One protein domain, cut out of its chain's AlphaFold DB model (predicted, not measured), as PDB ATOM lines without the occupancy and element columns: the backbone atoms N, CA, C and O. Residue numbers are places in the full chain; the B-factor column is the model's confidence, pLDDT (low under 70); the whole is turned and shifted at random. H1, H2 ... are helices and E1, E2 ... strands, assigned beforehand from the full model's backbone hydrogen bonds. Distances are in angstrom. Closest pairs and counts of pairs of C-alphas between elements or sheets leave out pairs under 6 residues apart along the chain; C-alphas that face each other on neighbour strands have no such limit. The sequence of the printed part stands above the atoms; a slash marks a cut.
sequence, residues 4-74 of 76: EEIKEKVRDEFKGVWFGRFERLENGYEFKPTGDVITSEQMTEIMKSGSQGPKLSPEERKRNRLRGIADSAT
ATOM      1  N   GLU A   4       9.073  54.494 -47.464       83.31
ATOM      2  CA  GLU A   4      10.166  55.081 -48.248       83.31
ATOM      3  C   GLU A   4      11.533  54.788 -47.625       83.31
ATOM      4  O   GLU A   4      12.455  54.378 -48.329       83.31
ATOM      5  N   GLU A   5      11.639  54.876 -46.299       82.62
ATOM      6  CA  GLU A   5      12.857  54.513 -45.572       82.62
ATOM      7  C   GLU A   5      13.185  53.017 -45.711       82.62
ATOM      8  O   GLU A   5      14.346  52.645 -45.887       82.62
ATOM      9  N   ILE A   6      12.170  52.141 -45.691       82.19
ATOM     10  CA  ILE A   6      12.361  50.704 -45.945       82.19
ATOM     11  C   ILE A   6      12.892  50.489 -47.371       82.19
ATOM     12  O   ILE A   6      13.848  49.732 -47.556       82.19
ATOM     13  N   LYS A   7      12.338  51.178 -48.382       81.19
ATOM     14  CA  LYS A   7      12.842  51.123 -49.769       81.19
ATOM     15  C   LYS A   7      14.297  51.575 -49.866       81.19
ATOM     16  O   LYS A   7      15.087  50.924 -50.552       81.19
ATOM     17  N   GLU A   8      14.660  52.653 -49.179       81.12
ATOM     18  CA  GLU A   8      16.023  53.183 -49.197       81.12
ATOM     19  C   GLU A   8      17.016  52.189 -48.577       81.12
ATOM     20  O   GLU A   8      18.024  51.851 -49.202       81.12
ATOM     21  N   LYS A   9      16.669  51.590 -47.432       78.06
ATOM     22  CA  LYS A   9      17.480  50.534 -46.809       78.06
ATOM     23  C   LYS A   9      17.602  49.282 -47.676       78.06
ATOM     24  O   LYS A   9      18.677  48.692 -47.777       78.06
ATOM     25  N   VAL A  10      16.517  48.859 -48.325       77.69
ATOM     26  CA  VAL A  10      16.537  47.710 -49.248       77.69
ATOM     27  C   VAL A  10      17.495  47.953 -50.413       77.69
ATOM     28  O   VAL A  10      18.246  47.046 -50.795       77.69
ATOM     29  N   ARG A  11      17.504  49.178 -50.944       73.06
ATOM     30  CA  ARG A  11      18.367  49.578 -52.054       73.06
ATOM     31  C   ARG A  11      19.835  49.720 -51.642       73.06
ATOM     32  O   ARG A  11      20.697  49.231 -52.372       73.06
ATOM     33  N   ASP A  12      20.113  50.376 -50.517       71.38
ATOM     34  CA  ASP A  12      21.467  50.816 -50.155       71.38
ATOM     35  C   ASP A  12      22.171  49.881 -49.158       71.38
ATOM     36  O   ASP A  12      23.301  49.446 -49.397       71.38
ATOM     37  N   GLU A  13      21.479  49.485 -48.084       67.69
ATOM     38  CA  GLU A  13      22.055  48.672 -47.003       67.69
ATOM     39  C   GLU A  13      22.037  47.175 -47.314       67.69
ATOM     40  O   GLU A  13      23.018  46.464 -47.081       67.69
ATOM     41  N   PHE A  14      20.911  46.667 -47.811       68.06
ATOM     42  CA  PHE A  14      20.697  45.222 -47.857       68.06
ATOM     43  C   PHE A  14      21.100  44.575 -49.176       68.06
ATOM     44  O   PHE A  14      21.184  43.347 -49.213       68.06
ATOM     45  N   LYS A  15      21.355  45.369 -50.229       63.94
ATOM     46  CA  LYS A  15      21.914  44.986 -51.539       63.94
ATOM     47  C   LYS A  15      21.769  43.482 -51.856       63.94
ATOM     48  O   LYS A  15      22.745  42.740 -51.851       63.94
ATOM     49  N   GLY A  16      20.540  42.992 -52.037       65.56
ATOM     50  CA  GLY A  16      20.234  41.597 -52.409       65.56
ATOM     51  C   GLY A  16      19.969  40.561 -51.296       65.56
ATOM     52  O   GLY A  16      19.496  39.479 -51.625       65.56
ATOM     53  N   VAL A  17      20.201  40.846 -50.008       70.44
ATOM     54  CA  VAL A  17      19.827  39.956 -48.869       70.44
ATOM     55  C   VAL A  17      18.564  40.438 -48.154       70.44
ATOM     56  O   VAL A  17      18.091  39.819 -47.207       70.44
ATOM     57  N   TRP A  18      17.973  41.531 -48.628       77.88
ATOM     58  CA  TRP A  18      16.765  42.095 -48.038       77.88
ATOM     59  C   TRP A  18      15.590  41.115 -48.024       77.88
ATOM     60  O   TRP A  18      14.806  41.173 -47.092       77.88
ATOM     61  N   PHE A  19      15.485  40.185 -48.984       74.00
ATOM     62  CA  PHE A  19      14.408  39.186 -49.006       74.00
ATOM     63  C   PHE A  19      14.334  38.360 -47.715       74.00
ATOM     64  O   PHE A  19      13.238  38.070 -47.255       74.00
ATOM     65  N   GLY A  20      15.476  38.031 -47.098       76.69
ATOM     66  CA  GLY A  20      15.512  37.294 -45.827       76.69
ATOM     67  C   GLY A  20      15.136  38.136 -44.604       76.69
ATOM     68  O   GLY A  20      15.084  37.616 -43.500       76.69
ATOM     69  N   ARG A  21      14.901  39.440 -44.783       81.19
ATOM     70  CA  ARG A  21      14.482  40.375 -43.729       81.19
ATOM     71  C   ARG A  21      12.973  40.608 -43.719       81.19
ATOM     72  O   ARG A  21      12.497  41.352 -42.867       81.19
ATOM     73  N   PHE A  22      12.241  40.013 -44.658       86.00
ATOM     74  CA  PHE A  22      10.788  40.083 -44.698       86.00
ATOM     75  C   PHE A  22      10.192  38.723 -44.370       86.00
ATOM     76  O   PHE A  22      10.512  37.726 -45.014       86.00
ATOM     77  N   GLU A  23       9.283  38.700 -43.406       86.75
ATOM     78  CA  GLU A  23       8.470  37.534 -43.096       86.75
ATOM     79  C   GLU A  23       7.078  37.705 -43.690       86.75
ATOM     80  O   GLU A  23       6.483  38.779 -43.634       86.75
ATOM     81  N   ARG A  24       6.558  36.644 -44.303       86.75
ATOM     82  CA  ARG A  24       5.226  36.666 -44.900       86.75
ATOM     83  C   ARG A  24       4.170  36.474 -43.813       86.75
ATOM     84  O   ARG A  24       4.172  35.455 -43.132       86.75
ATOM     85  N   LEU A  25       3.236  37.415 -43.730       87.88
ATOM     86  CA  LEU A  25       2.043  37.346 -42.890       87.88
ATOM     87  C   LEU A  25       0.799  37.036 -43.739       87.88
ATOM     88  O   LEU A  25       0.845  37.048 -44.970       87.88
ATOM     89  N   GLU A  26      -0.335  36.790 -43.081       85.06
ATOM     90  CA  GLU A  26      -1.616  36.518 -43.753       85.06
ATOM     91  C   GLU A  26      -2.077  37.696 -44.636       85.06
ATOM     92  O   GLU A  26      -2.557  37.484 -45.747       85.06
ATOM     93  N   ASN A  27      -1.839  38.936 -44.189       83.88
ATOM     94  CA  ASN A  27      -2.301  40.165 -44.852       83.88
ATOM     95  C   ASN A  27      -1.169  41.053 -45.409       83.88
ATOM     96  O   ASN A  27      -1.410  42.201 -45.784       83.88
ATOM     97  N   GLY A  28       0.074  40.562 -45.463       89.69
ATOM     98  CA  GLY A  28       1.210  41.373 -45.905       89.69
ATOM     99  C   GLY A  28       2.566  40.763 -45.577       89.69
ATOM    100  O   GLY A  28       2.720  39.543 -45.543       89.69
ATOM    101  N   TYR A  29       3.552  41.623 -45.343       89.62
ATOM    102  CA  TYR A  29       4.907  41.229 -44.976       89.62
ATOM    103  C   TYR A  29       5.388  42.054 -43.788       89.62
ATOM    104  O   TYR A  29       5.273  43.274 -43.797       89.62
ATOM    105  N   GLU A  30       5.943  41.396 -42.779       89.00
ATOM    106  CA  GLU A  30       6.631  42.053 -41.674       89.00
ATOM    107  C   GLU A  30       8.094  42.269 -42.044       89.00
ATOM    108  O   GLU A  30       8.795  41.340 -42.444       89.00
ATOM    109  N   PHE A  31       8.579  43.491 -41.879       88.38
ATOM    110  CA  PHE A  31       9.990  43.804 -41.975       88.38
ATOM    111  C   PHE A  31      10.669  43.540 -40.623       88.38
ATOM    112  O   PHE A  31      10.665  44.393 -39.736       88.38
ATOM    113  N   LYS A  32      11.285  42.360 -40.470       85.94
ATOM    114  CA  LYS A  32      11.904  41.868 -39.221       85.94
ATOM    115  C   LYS A  32      12.817  42.871 -38.499       85.94
ATOM    116  O   LYS A  32      12.763  42.916 -37.274       85.94
ATOM    117  N   PRO A  33      13.638  43.693 -39.185       82.44
ATOM    118  CA  PRO A  33      14.520  44.641 -38.505       82.44
ATOM    119  C   PRO A  33      13.804  45.717 -37.686       82.44
ATOM    120  O   PRO A  33      14.414  46.265 -36.770       82.44
ATOM    121  N   THR A  34      12.557  46.060 -38.020       83.50
ATOM    122  CA  THR A  34      11.796  47.098 -37.302       83.50
ATOM    123  C   THR A  34      10.415  46.643 -36.830       83.50
ATOM    124  O   THR A  34       9.793  47.354 -36.048       83.50
ATOM    125  N   GLY A  35       9.937  45.477 -37.276       83.25
ATOM    126  CA  GLY A  35       8.586  44.976 -37.007       83.25
ATOM    127  C   GLY A  35       7.488  45.704 -37.792       83.25
ATOM    128  O   GLY A  35       6.308  45.525 -37.505       83.25
ATOM    129  N   ASP A  36       7.845  46.548 -38.765       86.69
ATOM    130  CA  ASP A  36       6.860  47.268 -39.573       86.69
ATOM    131  C   ASP A  36       6.173  46.319 -40.564       86.69
ATOM    132  O   ASP A  36       6.832  45.584 -41.300       86.69
ATOM    133  N   VAL A  37       4.842  46.371 -40.623       89.38
ATOM    134  CA  VAL A  37       4.051  45.570 -41.565       89.38
ATOM    135  C   VAL A  37       3.760  46.386 -42.818       89.38
ATOM    136  O   VAL A  37       3.186  47.472 -42.754       89.38
ATOM    137  N   ILE A  38       4.132  45.834 -43.968       87.50
ATOM    138  CA  ILE A  38       3.857  46.390 -45.290       87.50
ATOM    139  C   ILE A  38       2.849  45.525 -46.046       87.50
ATOM    140  O   ILE A  38       2.753  44.311 -45.848       87.50
ATOM    141  N   THR A  39       2.106  46.141 -46.958       90.12
ATOM    142  CA  THR A  39       1.155  45.422 -47.812       90.12
ATOM    143  C   THR A  39       1.866  44.628 -48.911       90.12
ATOM    144  O   THR A  39       3.022  44.877 -49.262       90.12
ATOM    145  N   SER A  40       1.157  43.685 -49.529       86.94
ATOM    146  CA  SER A  40       1.658  42.944 -50.697       86.94
ATOM    147  C   SER A  40       2.007  43.851 -51.887       86.94
ATOM    148  O   SER A  40       2.936  43.561 -52.647       86.94
ATOM    149  N   GLU A  41       1.293  44.969 -52.043       87.75
ATOM    150  CA  GLU A  41       1.564  45.965 -53.085       87.75
ATOM    151  C   GLU A  41       2.876  46.714 -52.804       87.75
ATOM    152  O   GLU A  41       3.747  46.805 -53.672       87.75
ATOM    153  N   GLN A  42       3.077  47.133 -51.553       87.94
ATOM    154  CA  GLN A  42       4.322  47.734 -51.072       87.94
ATOM    155  C   GLN A  42       5.516  46.777 -51.190       87.94
ATOM    156  O   GLN A  42       6.600  47.174 -51.617       87.94
ATOM    157  N   MET A  43       5.321  45.494 -50.885       85.12
ATOM    158  CA  MET A  43       6.351  44.479 -51.097       85.12
ATOM    159  C   MET A  43       6.725  44.374 -52.581       85.12
ATOM    160  O   MET A  43       7.903  44.325 -52.917       85.12
ATOM    161  N   THR A  44       5.751  44.416 -53.493       85.12
ATOM    162  CA  THR A  44       6.012  44.378 -54.944       85.12
ATOM    163  C   THR A  44       6.854  45.568 -55.413       85.12
ATOM    164  O   THR A  44       7.781  45.405 -56.211       85.12
ATOM    165  N   GLU A  45       6.577  46.760 -54.889       85.25
ATOM    166  CA  GLU A  45       7.389  47.967 -55.084       85.25
ATOM    167  C   GLU A  45       8.831  47.790 -54.568       85.25
ATOM    168  O   GLU A  45       9.794  48.143 -55.259       85.25
ATOM    169  N   ILE A  46       9.002  47.180 -53.392       82.81
ATOM    170  CA  ILE A  46      10.319  46.847 -52.832       82.81
ATOM    171  C   ILE A  46      11.050  45.834 -53.719       82.81
ATOM    172  O   ILE A  46      12.230  46.032 -54.009       82.81
ATOM    173  N   MET A  47      10.365  44.806 -54.233       80.06
ATOM    174  CA  MET A  47      10.966  43.830 -55.153       80.06
ATOM    175  C   MET A  47      11.482  44.481 -56.436       80.06
ATOM    176  O   MET A  47      12.577  44.151 -56.902       80.06
ATOM    177  N   LYS A  48      10.726  45.436 -56.992       78.88
ATOM    178  CA  LYS A  48      11.156  46.216 -58.160       78.88
ATOM    179  C   LYS A  48      12.386  47.065 -57.843       78.88
ATOM    180  O   LYS A  48      13.344  47.045 -58.612       78.88
ATOM    181  N   SER A  49      12.394  47.761 -56.706       72.81
ATOM    182  CA  SER A  49      13.507  48.631 -56.306       72.81
ATOM    183  C   SER A  49      14.780  47.845 -55.961       72.81
ATOM    184  O   SER A  49      15.864  48.172 -56.444       72.81
ATOM    185  N   GLY A  50      14.651  46.751 -55.207       67.00
ATOM    186  CA  GLY A  50      15.761  45.885 -54.815       67.00
ATOM    187  C   GLY A  50      16.398  45.125 -55.985       67.00
ATOM    188  O   GLY A  50      17.585  44.808 -55.923       67.00
ATOM    189  N   SER A  51      15.647  44.872 -57.064       63.50
ATOM    190  CA  SER A  51      16.154  44.237 -58.294       63.50
ATOM    191  C   SER A  51      16.883  45.210 -59.231       63.50
ATOM    192  O   SER A  51      17.654  44.774 -60.083       63.50
ATOM    193  N   GLN A  52      16.661  46.520 -59.077       57.81
ATOM    194  CA  GLN A  52      17.345  47.577 -59.836       57.81
ATOM    195  C   GLN A  52      18.615  48.103 -59.146       57.81
ATOM    196  O   GLN A  52      19.285  48.987 -59.679       57.81
ATOM    197  N   GLY A  53      18.963  47.577 -57.967       56.62
ATOM    198  CA  GLY A  53      20.209  47.919 -57.287       56.62
ATOM    199  C   GLY A  53      21.447  47.562 -58.128       56.62
ATOM    200  O   GLY A  53      21.392  46.646 -58.956       56.62
ATOM    201  N   PRO A  54      22.582  48.264 -57.940       54.84
ATOM    202  CA  PRO A  54      23.818  47.953 -58.653       54.84
ATOM    203  C   PRO A  54      24.176  46.473 -58.473       54.84
ATOM    204  O   PRO A  54      24.057  45.922 -57.375       54.84
ATOM    205  N   LYS A  55      24.610  45.813 -59.558       55.34
ATOM    206  CA  LYS A  55      25.101  44.428 -59.507       55.34
ATOM    207  C   LYS A  55      26.208  44.360 -58.455       55.34
ATOM    208  O   LYS A  55      27.299  44.868 -58.681       55.34
ATOM    209  N   LEU A  56      25.902  43.720 -57.329       58.47
ATOM    210  CA  LEU A  56      26.847  43.470 -56.247       58.47
ATOM    211  C   LEU A  56      28.158  42.911 -56.785       58.47
ATOM    212  O   LEU A  56      28.150  41.880 -57.474       58.47
ATOM    213  N   SER A  57      29.268  43.522 -56.380       61.94
ATOM    214  CA  SER A  57      30.579  42.922 -56.582       61.94
ATOM    215  C   SER A  57      30.688  41.592 -55.813       61.94
ATOM    216  O   SER A  57      30.016  41.399 -54.792       61.94
ATOM    217  N   PRO A  58      31.531  40.644 -56.261       63.44
ATOM    218  CA  PRO A  58      31.706  39.345 -55.602       63.44
ATOM    219  C   PRO A  58      32.034  39.453 -54.104       63.44
ATOM    220  O   PRO A  58      31.546  38.661 -53.297       63.44
ATOM    221  N   GLU A  59      32.812  40.466 -53.718       67.12
ATOM    222  CA  GLU A  59      33.166  40.741 -52.322       67.12
ATOM    223  C   GLU A  59      31.970  41.208 -51.487       67.12
ATOM    224  O   GLU A  59      31.802  40.784 -50.343       67.12
ATOM    225  N   GLU A  60      31.089  42.028 -52.062       63.72
ATOM    226  CA  GLU A  60      29.862  42.451 -51.392       63.72
ATOM    227  C   GLU A  60      28.906  41.274 -51.215       63.72
ATOM    228  O   GLU A  60      28.369  41.109 -50.124       63.72
ATOM    229  N   ARG A  61      28.781  40.383 -52.212       65.31
ATOM    230  CA  ARG A  61      28.014  39.128 -52.073       65.31
ATOM    231  C   ARG A  61      28.539  38.257 -50.939       65.31
ATOM    232  O   ARG A  61      27.747  37.698 -50.186       65.31
ATOM    233  N   LYS A  62      29.865  38.144 -50.798       67.75
ATOM    234  CA  LYS A  62      30.492  37.371 -49.717       67.75
ATOM    235  C   LYS A  62      30.192  37.987 -48.349       67.75
ATOM    236  O   LYS A  62      29.801  37.265 -47.437       67.75
ATOM    237  N   ARG A  63      30.302  39.313 -48.225       68.00
ATOM    238  CA  ARG A  63      29.986  40.055 -46.991       68.00
ATOM    239  C   ARG A  63      28.517  39.904 -46.595       68.00
ATOM    240  O   ARG A  63      28.208  39.646 -45.437       68.00
ATOM    241  N   ASN A  64      27.630  39.999 -47.577       64.25
ATOM    242  CA  ASN A  64      26.192  39.863 -47.396       64.25
ATOM    243  C   ASN A  64      25.780  38.432 -47.034       64.25
ATOM    244  O   ASN A  64      24.960  38.241 -46.140       64.25
ATOM    245  N   ARG A  65      26.414  37.422 -47.641       65.12
ATOM    246  CA  ARG A  65      26.240  36.018 -47.249       65.12
ATOM    247  C   ARG A  65      26.672  35.779 -45.801       65.12
ATOM    248  O   ARG A  65      25.945  35.127 -45.063       65.12
ATOM    249  N   LEU A  66      27.817  36.324 -45.386       69.75
ATOM    250  CA  LEU A  66      28.299  36.209 -44.005       69.75
ATOM    251  C   LEU A  66      27.361  36.908 -43.008       69.75
ATOM    252  O   LEU A  66      27.062  36.332 -41.968       69.75
ATOM    253  N   ARG A  67      26.840  38.097 -43.346       63.97
ATOM    254  CA  ARG A  67      25.825  38.783 -42.529       63.97
ATOM    255  C   ARG A  67      24.525  37.991 -42.426       63.97
ATOM    256  O   ARG A  67      23.996  37.883 -41.332       63.97
ATOM    257  N   GLY A  68      24.031  37.418 -43.525       62.03
ATOM    258  CA  GLY A  68      22.822  36.586 -43.505       62.03
ATOM    259  C   GLY A  68      22.970  35.339 -42.627       62.03
ATOM    260  O   GLY A  68      22.048  34.994 -41.896       62.03
ATOM    261  N   ILE A  69      24.150  34.706 -42.646       65.44
ATOM    262  CA  ILE A  69      24.466  33.563 -41.775       65.44
ATOM    263  C   ILE A  69      24.537  33.994 -40.303       65.44
ATOM    264  O   ILE A  69      23.988  33.305 -39.454       65.44
ATOM    265  N   ALA A  70      25.177  35.129 -40.000       62.50
ATOM    266  CA  ALA A  70      25.277  35.643 -38.631       62.50
ATOM    267  C   ALA A  70      23.908  36.024 -38.040       62.50
ATOM    268  O   ALA A  70      23.640  35.729 -36.879       62.50
ATOM    269  N   ASP A  71      23.032  36.624 -38.849       56.81
ATOM    270  CA  ASP A  71      21.656  36.949 -38.451       56.81
ATOM    271  C   ASP A  71      20.837  35.677 -38.175       56.81
ATOM    272  O   ASP A  71      20.148  35.601 -37.168       56.81
ATOM    273  N   SER A  72      20.989  34.641 -39.013       57.56
ATOM    274  CA  SER A  72      20.278  33.359 -38.846       57.56
ATOM    275  C   SER A  72      20.796  32.522 -37.666       57.56
ATOM    276  O   SER A  72      20.105  31.628 -37.196       57.56
ATOM    277  N   ALA A  73      22.025  32.768 -37.204       57.41
ATOM    278  CA  ALA A  73      22.653  32.011 -36.120       57.41
ATOM    279  C   ALA A  73      22.324  32.547 -34.713       57.41
ATOM    280  O   ALA A  73      22.748  31.943 -33.734       57.41
ATOM    281  N   THR A  74      21.599  33.669 -34.605       48.22
ATOM    282  CA  THR A  74      21.243  34.291 -33.311       48.22
ATOM    283  C   THR A  74      19.866  33.835 -32.785       48.22
ATOM    284  O   THR A  74      19.448  34.256 -31.713       48.22
TER     285      THR A  74
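AT A GLANCE: This is residues 4 to 74 of the 76 residues of an uncharacterized protein of Citreimonas salinaria (UniProt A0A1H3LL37). A small antiparallel sheet, E1 - E2 - E3, has helix H3 over one face, and H1 packs side by side on the end of H3. Short H2 only grazes the sheet, and the longest helix, H4, lies apart from the sheet, H1 and H3, near H2. The 71 printed residues include four named helices and three named strands, in the order H1 H2 E1 E2 E3 H3 H4, a mixed class. The whole is compact, with a radius of gyration of the C-alphas of 12.2 A and spans of 36 by 30 by 17 A.

IN THESE COORDINATES: H1, residues 4 to 12, begins at C-alpha 4 (10.166, 55.081, -48.248) and is 12.2 A long. H2 is residues 18 to 21, E1 22 to 25, E2 28 to 31 and E3 36 to 38. H3, residues 40 to 51, is 16.4 A long. H4, residues 58 to 72, is 21.1 A long and ends at C-alpha 72 (20.278, 33.359, -38.846).

HOW THE PARTS SIT: E1, E2 and E3 form a meander, each strand the antiparallel neighbour of the one before; N 23 and O 30 are 2.9 A apart, N 29 and O 38 2.8 A. H3 is on the sheet at a height of 11.4 A, along the strands. H1 touches residues 46 to 50 of H3, the same way at a shallow tilt of 28 degrees; the closest C-alphas, Arg 11 and Gly 50, are 5.3 A apart. H2 and H4 are close but not clearly touching, C-alphas 20 and 68 being closest at 7.7 A. Every O i to N i+4 pair is within hydrogen-bond range in H1, H3 and H4; H2 is too short for one.

THE WHOLE: The farthest C-alphas, Asn 27 and Glu 59, are 36.2 A apart. The printed part has no cut and no long link. Residues 13 to 16 and 50 to 74 have pLDDT under 70.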